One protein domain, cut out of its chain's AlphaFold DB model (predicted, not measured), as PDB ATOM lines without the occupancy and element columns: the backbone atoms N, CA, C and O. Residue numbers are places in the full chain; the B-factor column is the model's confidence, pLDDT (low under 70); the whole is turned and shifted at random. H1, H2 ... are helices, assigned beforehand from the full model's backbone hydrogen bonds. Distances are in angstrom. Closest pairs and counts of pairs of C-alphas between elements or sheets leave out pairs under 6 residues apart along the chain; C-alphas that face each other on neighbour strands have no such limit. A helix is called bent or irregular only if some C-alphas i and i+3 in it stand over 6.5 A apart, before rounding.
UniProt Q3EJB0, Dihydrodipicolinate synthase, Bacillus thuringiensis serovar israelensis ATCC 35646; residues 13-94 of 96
ATOM      1  N   SER A  13      43.338 -18.394  25.437       97.56
ATOM      2  CA  SER A  13      42.931 -17.549  24.305       97.56
ATOM      3  C   SER A  13      41.453 -17.673  23.923       97.56
ATOM      4  O   SER A  13      40.914 -16.741  23.337       97.56
ATOM      5  N   HIS A  14      40.779 -18.764  24.306       98.19
ATOM      6  CA  HIS A  14      39.335 -18.925  24.107       98.19
ATOM      7  C   HIS A  14      38.507 -17.887  24.875       98.19
ATOM      8  O   HIS A  14      37.391 -17.589  24.464       98.19
ATOM      9  N   VAL A  15      39.032 -17.359  25.988       97.44
ATOM     10  CA  VAL A  15      38.295 -16.442  26.870       97.44
ATOM     11  C   VAL A  15      38.963 -15.084  27.063       97.44
ATOM     12  O   VAL A  15      38.258 -14.123  27.334       97.44
ATOM     13  N   ILE A  16      40.289 -14.988  26.903       97.75
ATOM     14  CA  ILE A  16      41.056 -13.735  27.059       97.75
ATOM     15  C   ILE A  16      42.017 -13.478  25.887       97.75
ATOM     16  O   ILE A  16      43.144 -13.008  26.051       97.75
ATOM     17  N   GLY A  17      41.616 -13.866  24.672       97.62
ATOM     18  CA  GLY A  17      42.453 -13.728  23.477       97.62
ATOM     19  C   GLY A  17      42.859 -12.279  23.167       97.62
ATOM     20  O   GLY A  17      43.993 -12.042  22.748       97.62
ATOM     21  N   ASN A  18      41.973 -11.312  23.420       97.88
ATOM     22  CA  ASN A  18      42.231  -9.893  23.160       97.88
ATOM     23  C   ASN A  18      43.286  -9.329  24.122       97.88
ATOM     24  O   ASN A  18      44.248  -8.696  23.693       97.88
ATOM     25  N   GLU A  19      43.163  -9.633  25.408       97.94
ATOM     26  CA  GLU A  19      44.085  -9.230  26.468       97.94
ATOM     27  C   GLU A  19      45.456  -9.882  26.276       97.94
ATOM     28  O   GLU A  19      46.489  -9.259  26.524       97.94
ATOM     29  N   MET A  20      45.490 -11.126  25.784       98.19
ATOM     30  CA  MET A  20      46.737 -11.790  25.402       98.19
ATOM     31  C   MET A  20      47.443 -11.070  24.249       98.19
ATOM     32  O   MET A  20      48.662 -10.905  24.300       98.19
ATOM     33  N   GLN A  21      46.706 -10.633  23.225       98.19
ATOM     34  CA  GLN A  21      47.283  -9.836  22.139       98.19
ATOM     35  C   GLN A  21      47.781  -8.485  22.654       98.19
ATOM     36  O   GLN A  21      48.918  -8.111  22.378       98.19
ATOM     37  N   GLU A  22      46.993  -7.798  23.483       98.12
ATOM     38  CA  GLU A  22      47.400  -6.532  24.093       98.12
ATOM     39  C   GLU A  22      48.666  -6.689  24.948       98.12
ATOM     40  O   GLU A  22      49.566  -5.851  24.889       98.12
ATOM     41  N   MET A  23      48.788  -7.793  25.692       98.44
ATOM     42  CA  MET A  23      49.980  -8.121  26.476       98.44
ATOM     43  C   MET A  23      51.214  -8.274  25.583       98.44
ATOM     44  O   MET A  23      52.281  -7.743  25.901       98.44
ATOM     45  N   ILE A  24      51.074  -9.004  24.473       98.12
ATOM     46  CA  ILE A  24      52.142  -9.232  23.494       98.12
ATOM     47  C   ILE A  24      52.562  -7.901  22.862       98.12
ATOM     48  O   ILE A  24      53.752  -7.585  22.846       98.12
ATOM     49  N   THR A  25      51.606  -7.090  22.408       98.19
ATOM     50  CA  THR A  25      51.875  -5.772  21.822       98.19
ATOM     51  C   THR A  25      52.552  -4.837  22.824       98.19
ATOM     52  O   THR A  25      53.576  -4.241  22.496       98.19
ATOM     53  N   ALA A  26      52.058  -4.759  24.064       98.25
ATOM     54  CA  ALA A  26      52.657  -3.943  25.119       98.25
ATOM     55  C   ALA A  26      54.106  -4.363  25.411       98.25
ATOM     56  O   ALA A  26      54.989  -3.520  25.565       98.25
ATOM     57  N   PHE A  27      54.383  -5.671  25.437       98.38
ATOM     58  CA  PHE A  27      55.743  -6.169  25.626       98.38
ATOM     59  C   PHE A  27      56.665  -5.788  24.455       98.38
ATOM     60  O   PHE A  27      57.804  -5.392  24.691       98.38
ATOM     61  N   GLN A  28      56.188  -5.867  23.207       97.50
ATOM     62  CA  GLN A  28      56.959  -5.464  22.015       97.50
ATOM     63  C   GLN A  28      57.229  -3.959  21.973       97.50
ATOM     64  O   GLN A  28      58.295  -3.549  21.523       97.50
ATOM     65  N   ALA A  29      56.290  -3.153  22.466       98.00
ATOM     66  CA  ALA A  29      56.421  -1.702  22.558       98.00
ATOM     67  C   ALA A  29      57.323  -1.236  23.721       98.00
ATOM     68  O   ALA A  29      57.564  -0.041  23.867       98.00
ATOM     69  N   GLY A  30      57.821  -2.151  24.565       97.94
ATOM     70  CA  GLY A  30      58.617  -1.809  25.751       97.94
ATOM     71  C   GLY A  30      57.791  -1.310  26.945       97.94
ATOM     72  O   GLY A  30      58.351  -0.876  27.951       97.94
ATOM     73  N   GLU A  31      56.460  -1.413  26.893       98.50
ATOM     74  CA  GLU A  31      55.539  -1.022  27.966       98.50
ATOM     75  C   GLU A  31      55.467  -2.099  29.066       98.50
ATOM     76  O   GLU A  31      54.417  -2.680  29.363       98.50
ATOM     77  N   PHE A  32      56.601  -2.396  29.706       97.94
ATOM     78  CA  PHE A  32      56.738  -3.568  30.580       97.94
ATOM     79  C   PHE A  32      55.755  -3.602  31.752       97.94
ATOM     80  O   PHE A  32      55.284  -4.675  32.121       97.94
ATOM     81  N   LYS A  33      55.404  -2.448  32.331       98.25
ATOM     82  CA  LYS A  33      54.425  -2.381  33.429       98.25
ATOM     83  C   LYS A  33      53.028  -2.807  32.978       98.25
ATOM     84  O   LYS A  33      52.352  -3.541  33.698       98.25
ATOM     85  N   LYS A  34      52.620  -2.398  31.775       98.06
ATOM     86  CA  LYS A  34      51.345  -2.798  31.175       98.06
ATOM     87  C   LYS A  34      51.346  -4.292  30.853       98.06
ATOM     88  O   LYS A  34      50.439  -5.006  31.274       98.06
ATOM     89  N   ALA A  35      52.409  -4.774  30.209       98.25
ATOM     90  CA  ALA A  35      52.576  -6.191  29.902       98.25
ATOM     91  C   ALA A  35      52.553  -7.071  31.166       98.25
ATOM     92  O   ALA A  35      51.897  -8.106  31.175       98.25
ATOM     93  N   GLN A  36      53.200  -6.648  32.260       98.25
ATOM     94  CA  GLN A  36      53.188  -7.368  33.543       98.25
ATOM     95  C   GLN A  36      51.785  -7.460  34.149       98.25
ATOM     96  O   GLN A  36      51.397  -8.527  34.621       98.25
ATOM     97  N   LYS A  37      51.003  -6.373  34.110       98.12
ATOM     98  CA  LYS A  37      49.623  -6.370  34.615       98.12
ATOM     99  C   LYS A  37      48.736  -7.347  33.835       98.12
ATOM    100  O   LYS A  37      48.001  -8.127  34.435       98.12
ATOM    101  N   LEU A  38      48.834  -7.340  32.506       98.06
ATOM    102  CA  LEU A  38      48.093  -8.273  31.649       98.06
ATOM    103  C   LEU A  38      48.600  -9.715  31.801       98.06
ATOM    104  O   LEU A  38      47.811 -10.654  31.788       98.06
ATOM    105  N   HIS A  39      49.897  -9.905  32.037       98.25
ATOM    106  CA  HIS A  39      50.458 -11.218  32.336       98.25
ATOM    107  C   HIS A  39      49.914 -11.798  33.649       98.25
ATOM    108  O   HIS A  39      49.575 -12.974  33.693       98.25
ATOM    109  N   GLN A  40      49.760 -10.985  34.697       98.19
ATOM    110  CA  GLN A  40      49.136 -11.422  35.953       98.19
ATOM    111  C   GLN A  40      47.679 -11.860  35.749       98.19
ATOM    112  O   GLN A  40      47.251 -12.856  36.332       98.19
ATOM    113  N   LEU A  41      46.928 -11.159  34.889       97.50
ATOM    114  CA  LEU A  41      45.593 -11.589  34.471       97.50
ATOM    115  C   LEU A  41      45.650 -12.943  33.747       97.50
ATOM    116  O   LEU A  41      44.901 -13.849  34.107       97.50
ATOM    117  N   LEU A  42      46.558 -13.095  32.777       98.12
ATOM    118  CA  LEU A  42      46.746 -14.340  32.031       98.12
ATOM    119  C   LEU A  42      47.065 -15.521  32.955       98.12
ATOM    120  O   LEU A  42      46.448 -16.572  32.803       98.12
ATOM    121  N   VAL A  43      47.989 -15.359  33.906       98.25
ATOM    122  CA  VAL A  43      48.348 -16.409  34.875       98.25
ATOM    123  C   VAL A  43      47.126 -16.804  35.700       98.25
ATOM    124  O   VAL A  43      46.744 -17.968  35.697       98.25
ATOM    125  N   ARG A  44      46.434 -15.829  36.298       97.69
ATOM    126  CA  ARG A  44      45.255 -16.077  37.138       97.69
ATOM    127  C   ARG A  44      44.136 -16.820  36.398       97.69
ATOM    128  O   ARG A  44      43.540 -17.741  36.949       97.69
ATOM    129  N   VAL A  45      43.843 -16.422  35.159       97.88
ATOM    130  CA  VAL A  45      42.836 -17.101  34.328       97.88
ATOM    131  C   VAL A  45      43.325 -18.492  33.938       97.88
ATOM    132  O   VAL A  45      42.566 -19.450  34.045       97.88
ATOM    133  N   THR A  46      44.594 -18.637  33.552       98.25
ATOM    134  CA  THR A  46      45.164 -19.940  33.185       98.25
ATOM    135  C   THR A  46      45.071 -20.920  34.349       98.25
ATOM    136  O   THR A  46      44.539 -22.005  34.156       98.25
ATOM    137  N   ASP A  47      45.461 -20.534  35.561       98.00
ATOM    138  CA  ASP A  47      45.399 -21.416  36.731       98.00
ATOM    139  C   ASP A  47      43.970 -21.926  36.988       98.00
ATOM    140  O   ASP A  47      43.759 -23.125  37.179       98.00
ATOM    141  N   SER A  48      42.957 -21.056  36.873       97.94
ATOM    142  CA  SER A  48      41.551 -21.480  36.990       97.94
ATOM    143  C   SER A  48      41.096 -22.427  35.876       97.94
ATOM    144  O   SER A  48      40.237 -23.275  36.093       97.94
ATOM    145  N   LEU A  49      41.683 -22.331  34.681       98.19
ATOM    146  CA  LEU A  49      41.343 -23.192  33.546       98.19
ATOM    147  C   LEU A  49      41.985 -24.585  33.631       98.19
ATOM    148  O   LEU A  49      41.665 -25.450  32.812       98.19
ATOM    149  N   PHE A  50      42.864 -24.805  34.609       98.19
ATOM    150  CA  PHE A  50      43.555 -26.074  34.842       98.19
ATOM    151  C   PHE A  50      43.361 -26.620  36.267       98.19
ATOM    152  O   PHE A  50      44.017 -27.590  36.636       98.19
ATOM    153  N   MET A  51      42.424 -26.065  37.048       97.25
ATOM    154  CA  MET A  51      42.060 -26.600  38.371       97.25
ATOM    155  C   MET A  51      41.403 -27.993  38.311       97.25
ATOM    156  O   MET A  51      41.432 -28.727  39.293       97.25
ATOM    157  N   ALA A  52      40.857 -28.361  37.150       97.56
ATOM    158  CA  ALA A  52      40.357 -29.694  36.822       97.56
ATOM    159  C   ALA A  52      40.887 -30.118  35.433       97.56
ATOM    160  O   ALA A  52      41.382 -29.266  34.682       97.56
ATOM    161  N   PRO A  53      40.795 -31.408  35.047       98.00
ATOM    162  CA  PRO A  53      41.321 -31.890  33.772       98.00
ATOM    163  C   PRO A  53      40.815 -31.097  32.556       98.00
ATOM    164  O   PRO A  53      39.617 -31.017  32.270       98.00
ATOM    165  N   SER A  54      41.753 -30.518  31.809       96.94
ATOM    166  CA  SER A  54      41.458 -29.798  30.567       96.94
ATOM    167  C   SER A  54      40.901 -30.763  29.505       96.94
ATOM    168  O   SER A  54      41.416 -31.878  29.387       96.94
ATOM    169  N   PRO A  55      39.878 -30.381  28.706       98.19
ATOM    170  CA  PRO A  55      39.314 -29.038  28.529       98.19
ATOM    171  C   PRO A  55      38.014 -28.740  29.306       98.19
ATOM    172  O   PRO A  55      37.298 -27.810  28.928       98.19
ATOM    173  N   THR A  56      37.663 -29.485  30.363       98.56
ATOM    174  CA  THR A  56      36.400 -29.249  31.095       98.56
ATOM    175  C   THR A  56      36.253 -27.798  31.596       98.56
ATOM    176  O   THR A  56      35.200 -27.196  31.341       98.56
ATOM    177  N   PRO A  57      37.274 -27.173  32.225       98.56
ATOM    178  CA  PRO A  57      37.140 -25.801  32.711       98.56
ATOM    179  C   PRO A  57      36.943 -24.780  31.589       98.56
ATOM    180  O   PRO A  57      36.053 -23.942  31.678       98.56
ATOM    181  N   VAL A  58      37.702 -24.868  30.487       98.56
ATOM    182  CA  VAL A  58      37.591 -23.892  29.386       98.56
ATOM    183  C   VAL A  58      36.255 -23.988  28.656       98.56
ATOM    184  O   VAL A  58      35.681 -22.960  28.307       98.56
ATOM    185  N   LYS A  59      35.700 -25.194  28.491       98.62
ATOM    186  CA  LYS A  59      34.343 -25.361  27.953       98.62
ATOM    187  C   LYS A  59      33.287 -24.739  28.865       98.62
ATOM    188  O   LYS A  59      32.373 -24.074  28.385       98.62
ATOM    189  N   THR A  60      33.440 -24.918  30.174       98.38
ATOM    190  CA  THR A  60      32.535 -24.325  31.164       98.38
ATOM    191  C   THR A  60      32.653 -22.798  31.180       98.38
ATOM    192  O   THR A  60      31.641 -22.102  31.207       98.38
ATOM    193  N   ALA A  61      33.871 -22.262  31.075       98.25
ATOM    194  CA  ALA A  61      34.119 -20.828  30.970       98.25
ATOM    195  C   ALA A  61      33.503 -20.226  29.695       98.25
ATOM    196  O   ALA A  61      32.883 -19.167  29.763       98.25
ATOM    197  N   LEU A  62      33.613 -20.915  28.553       98.25
ATOM    198  CA  LEU A  62      32.963 -20.520  27.298       98.25
ATOM    199  C   LEU A  62      31.440 -20.430  27.456       98.25
ATOM    200  O   LEU A  62      30.839 -19.420  27.086       98.25
ATOM    201  N   GLN A  63      30.831 -21.423  28.108       97.88
ATOM    202  CA  GLN A  63      29.403 -21.394  28.418       97.88
ATOM    203  C   GLN A  63      29.030 -20.173  29.281       97.88
ATOM    204  O   GLN A  63      28.027 -19.513  29.015       97.88
ATOM    205  N   MET A  64      29.850 -19.824  30.281       96.50
ATOM    206  CA  MET A  64      29.624 -18.657  31.150       96.50
ATOM    207  C   MET A  64      29.708 -17.315  30.413       96.50
ATOM    208  O   MET A  64      29.052 -16.359  30.825       96.50
ATOM    209  N   VAL A  65      30.498 -17.223  29.339       95.62
ATOM    210  CA  VAL A  65      30.602 -16.008  28.510       95.62
ATOM    211  C   VAL A  65      29.605 -15.987  27.345       95.62
ATOM    212  O   VAL A  65      29.685 -15.106  26.493       95.62
ATOM    213  N   GLY A  66      28.641 -16.915  27.327       96.62
ATOM    214  CA  GLY A  66      27.542 -16.949  26.358       96.62
ATOM    215  C   GLY A  66      27.805 -17.794  25.110       96.62
ATOM    216  O   GLY A  66      27.027 -17.719  24.163       96.62
ATOM    217  N   LEU A  67      28.870 -18.601  25.094       97.81
ATOM    218  CA  LEU A  67      29.218 -19.487  23.982       97.81
ATOM    219  C   LEU A  67      29.158 -20.950  24.445       97.81
ATOM    220  O   LEU A  67      30.140 -21.514  24.925       97.81
ATOM    221  N   ASP A  68      27.988 -21.577  24.317       97.62
ATOM    222  CA  ASP A  68      27.807 -22.977  24.713       97.62
ATOM    223  C   ASP A  68      28.442 -23.940  23.689       97.62
ATOM    224  O   ASP A  68      28.109 -23.931  22.504       97.62
ATOM    225  N   VAL A  69      29.371 -24.776  24.161       98.06
ATOM    226  CA  VAL A  69      30.125 -25.772  23.371       98.06
ATOM    227  C   VAL A  69      29.885 -27.210  23.849       98.06
ATOM    228  O   VAL A  69      30.671 -28.129  23.555       98.06
ATOM    229  N   GLY A  70      28.815 -27.405  24.621       96.69
ATOM    230  CA  GLY A  70      28.458 -28.658  25.261       96.69
ATOM    231  C   GLY A  70      29.467 -29.122  26.313       96.69
ATOM    232  O   GLY A  70      30.437 -28.445  26.656       96.69
ATOM    233  N   SER A  71      29.247 -30.338  26.807       96.06
ATOM    234  CA  SER A  71      30.091 -30.957  27.831       96.06
ATOM    235  C   SER A  71      31.298 -31.704  27.229       96.06
ATOM    236  O   SER A  71      31.661 -31.552  26.052       96.06
ATOM    237  N   VAL A  72      31.960 -32.504  28.057       98.06
ATOM    238  CA  VAL A  72      33.082 -33.375  27.707       98.06
ATOM    239  C   VAL A  72      32.633 -34.828  27.553       98.06
ATOM    240  O   VAL A  72      31.558 -35.220  28.001       98.06
ATOM    241  N   ARG A  73      33.456 -35.631  26.872       98.31
ATOM    242  CA  ARG A  73      33.274 -37.084  26.776       98.31
ATOM    243  C   ARG A  73      34.131 -37.768  27.836       98.31
ATOM    244  O   ARG A  73      35.216 -37.277  28.150       98.31
ATOM    245  N   LEU A  74      33.678 -38.928  28.312       97.44
ATOM    246  CA  LEU A  74      34.487 -39.782  29.179       97.44
ATOM    247  C   LEU A  74      35.859 -40.065  28.536       97.44
ATOM    248  O   LEU A  74      35.938 -40.197  27.309       97.44
ATOM    249  N   PRO A  75      36.937 -40.137  29.335       97.00
ATOM    250  CA  PRO A  75      36.959 -40.244  30.803       97.00
ATOM    251  C   PRO A  75      36.828 -38.910  31.561       97.00
ATOM    252  O   PRO A  75      36.891 -38.902  32.786       97.00
ATOM    253  N   LEU A  76      36.659 -37.788  30.859       98.19
ATOM    254  CA  LEU A  76      36.492 -36.484  31.490       98.19
ATOM    255  C   LEU A  76      35.068 -36.312  32.020       98.19
ATOM    256  O   LEU A  76      34.101 -36.767  31.403       98.19
ATOM    257  N   LEU A  77      34.954 -35.618  33.148       98.12
ATOM    258  CA  LEU A  77      33.691 -35.313  33.807       98.12
ATOM    259  C   LEU A  77      33.398 -33.808  33.737       98.12
ATOM    260  O   LEU A  77      34.341 -33.021  33.595       98.12
ATOM    261  N   PRO A  78      32.116 -33.401  33.812       97.94
ATOM    262  CA  PRO A  78      31.742 -32.014  34.080       97.94
ATOM    263  C   PRO A  78      32.335 -31.526  35.408       97.94
ATOM    264  O   PRO A  78      32.580 -32.339  36.298       97.94
ATOM    265  N   LEU A  79      32.521 -30.209  35.543       98.06
ATOM    266  CA  LEU A  79      32.910 -29.616  36.825       98.06
ATOM    267  C   LEU A  79      31.843 -29.881  37.890       98.06
ATOM    268  O   LEU A  79      30.646 -29.876  37.580       98.06
ATOM    269  N   THR A  80      32.277 -30.048  39.137       98.31
ATOM    270  CA  THR A  80      31.361 -29.985  40.282       98.31
ATOM    271  C   THR A  80      30.830 -28.562  40.461       98.31
ATOM    272  O   THR A  80      31.332 -27.606  39.861       98.31
ATOM    273  N   GLU A  81      29.803 -28.394  41.294       97.81
ATOM    274  CA  GLU A  81      29.252 -27.062  41.552       97.81
ATOM    275  C   GLU A  81      30.277 -26.156  42.252       97.81
ATOM    276  O   GLU A  81      30.414 -24.986  41.900       97.81
ATOM    277  N   GLU A  82      31.075 -26.697  43.176       97.81
ATOM    278  CA  GLU A  82      32.133 -25.951  43.866       97.81
ATOM    279  C   GLU A  82      33.216 -25.469  42.888       97.81
ATOM    280  O   GLU A  82      33.645 -24.308  42.931       97.81
ATOM    281  N   GLU A  83      33.639 -26.340  41.967       98.06
ATOM    282  CA  GLU A  83      34.592 -25.994  40.911       98.06
ATOM    283  C   GLU A  83      34.004 -24.949  39.953       98.06
ATOM    284  O   GLU A  83      34.684 -23.991  39.572       98.06
ATOM    285  N   ARG A  84      32.718 -25.086  39.602       98.00
ATOM    286  CA  ARG A  84      32.003 -24.142  38.736       98.00
ATOM    287  C   ARG A  84      31.906 -22.755  39.372       98.00
ATOM    288  O   ARG A  84      32.188 -21.772  38.687       98.00
ATOM    289  N   VAL A  85      31.556 -22.654  40.654       98.06
ATOM    290  CA  VAL A  85      31.501 -21.378  41.396       98.06
ATOM    291  C   VAL A  85      32.884 -20.727  41.470       98.06
ATOM    292  O   VAL A  85      33.024 -19.522  41.235       98.06
ATOM    293  N   THR A  86      33.924 -21.522  41.729       97.56
ATOM    294  CA  THR A  86      35.315 -21.042  41.775       97.56
ATOM    295  C   THR A  86      35.737 -20.443  40.433       97.56
ATOM    296  O   THR A  86      36.221 -19.310  40.379       97.56
ATOM    297  N   LEU A  87      35.486 -21.166  39.337       98.06
ATOM    298  CA  LEU A  87      35.762 -20.688  37.986       98.06
ATOM    299  C   LEU A  87      34.954 -19.423  37.665       98.06
ATOM    300  O   LEU A  87      35.506 -18.458  37.137       98.06
ATOM    301  N   GLN A  88      33.671 -19.382  38.029       97.56
ATOM    302  CA  GLN A  88      32.801 -18.235  37.771       97.56
ATOM    303  C   GLN A  88      33.329 -16.943  38.409       97.56
ATOM    304  O   GLN A  88      33.333 -15.901  37.754       97.56
ATOM    305  N   SER A  89      33.821 -17.011  39.648       97.38
ATOM    306  CA  SER A  89      34.417 -15.861  40.347       97.38
ATOM    307  C   SER A  89      35.644 -15.303  39.606       97.38
ATOM    308  O   SER A  89      35.813 -14.087  39.443       97.38
ATOM    309  N   VAL A  90      36.484 -16.190  39.060       97.31
ATOM    310  CA  VAL A  90      37.637 -15.787  38.240       97.31
ATOM    311  C   VAL A  90      37.185 -15.153  36.925       97.31
ATOM    312  O   VAL A  90      37.703 -14.098  36.559       97.31
ATOM    313  N   MET A  91      36.180 -15.726  36.260       96.75
ATOM    314  CA  MET A  91      35.631 -15.194  35.009       96.75
ATOM    315  C   MET A  91      34.972 -13.816  35.179       96.75
ATOM    316  O   MET A  91      35.102 -12.957  34.310       96.75
ATOM    317  N   GLN A  92      34.290 -13.570  36.300       95.44
ATOM    318  CA  GLN A  92      33.647 -12.282  36.596       95.44
ATOM    319  C   GLN A  92      34.640 -11.168  36.945       95.44
ATOM    320  O   GLN A  92      34.325  -9.993  36.788       95.44
ATOM    321  N   SER A  93      35.840 -11.523  37.402       93.94
ATOM    322  CA  SER A  93      36.898 -10.566  37.744       93.94
ATOM    323  C   SER A  93      37.828 -10.246  36.569       93.94
ATOM    324  O   SER A  93      38.853  -9.586  36.754       93.94
ATOM    325  N   ILE A  94      37.523 -10.729  35.361       93.81
ATOM    326  CA  ILE A  94      38.189 -10.283  34.133       93.81
ATOM    327  C   ILE A  94      37.647  -8.883  33.789       93.81
ATOM    328  O   ILE A  94      36.425  -8.717  33.736       93.81
TER     329      ILE A  94
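What this domain is: This is residues 13 to 94 of the 96 residues of the protein "Dihydrodipicolinate synthase" of Bacillus thuringiensis serovar israelensis ATCC 35646 (UniProt Q3EJB0). A long helical hairpin, H1 and H2, makes one end of an elongated model; at the other end the short helix H3 crosses beyond the end of H2, and H4 folds back beside the last part of H2. The long link between H3 and H4, residues 65 to 80, loops round the end of the model that lies away from the hairpin's turn. The printed part has 82 residues with four named helices, in the order H1, H2, H3, H4, and no named strand; the class is all helix. It is only just compact, close to loose, with a radius of gyration of the C-alphas of 14.1 A, and spans 45 by 22 by 20 A, only just a rod.

How they stand to each other: H1, residues 13 to 28, and H2, residues 32 to 49, form a helical hairpin: they touch, closest at the C-alphas of Met 23 and Ala 35, 4.7 A apart, and run opposite ways at a shallow tilt of 22 degrees. H1 has a kink of 37 degrees near residue 20. H3, residues 56 to 64, touches H1 at residues 14 to 15 of H1 alone, about perpendicular at 86 degrees; the closest C-alphas are those of Val 15 and Leu 62, 6.7 A apart. H2 and H3 only just touch, and only at the corner, with 3 pairs of C-alphas within 8 A; the closest are those of Leu 49 and Pro 57, 5.0 A apart. H4, residues 81 to 92, touches H2 with its residues 86 to 91 alone, opposite ways at a shallow tilt of 19 degrees; the C-alphas of Ser 48 and Leu 87 come closest, at 5.9 A. H3 and H4 touch at a steep tilt of 57 degrees and run the same way, closest at the C-alphas of Ala 61 and Met 91, 7.1 A apart. H1 and H4 are apart. In H2, H3 and H4 every O i to N i+4 pair is within hydrogen-bond range; in H1 10 of 12 are.

Where its parts are: H1 begins at C-alpha 13, (42.931, -17.549, 24.305), and measures 18.7 A from first to last C-alpha; it is irregular, with C-alphas 15 and 18 lying 8.5 A apart. H2, the longest helix with 18 residues, measures 25.1 A and ends at C-alpha 49, (41.343, -23.192, 33.546). H3 measures 12.6 A. H4 measures 16.2 A and ends at C-alpha 92, (33.647, -12.282, 36.596).

The domain as a whole: The two C-alphas farthest apart are those of Gly 30 and Leu 74, at 45.1 A. The printed part runs from residue 13 to residue 94 with no cut. The link from H1 to H2 is tight, that from H2 to H3 short, and that from H3 to H4 long, with 16 residues. The mean pLDDT of the printed part is 97.7, and no printed residue is under 70.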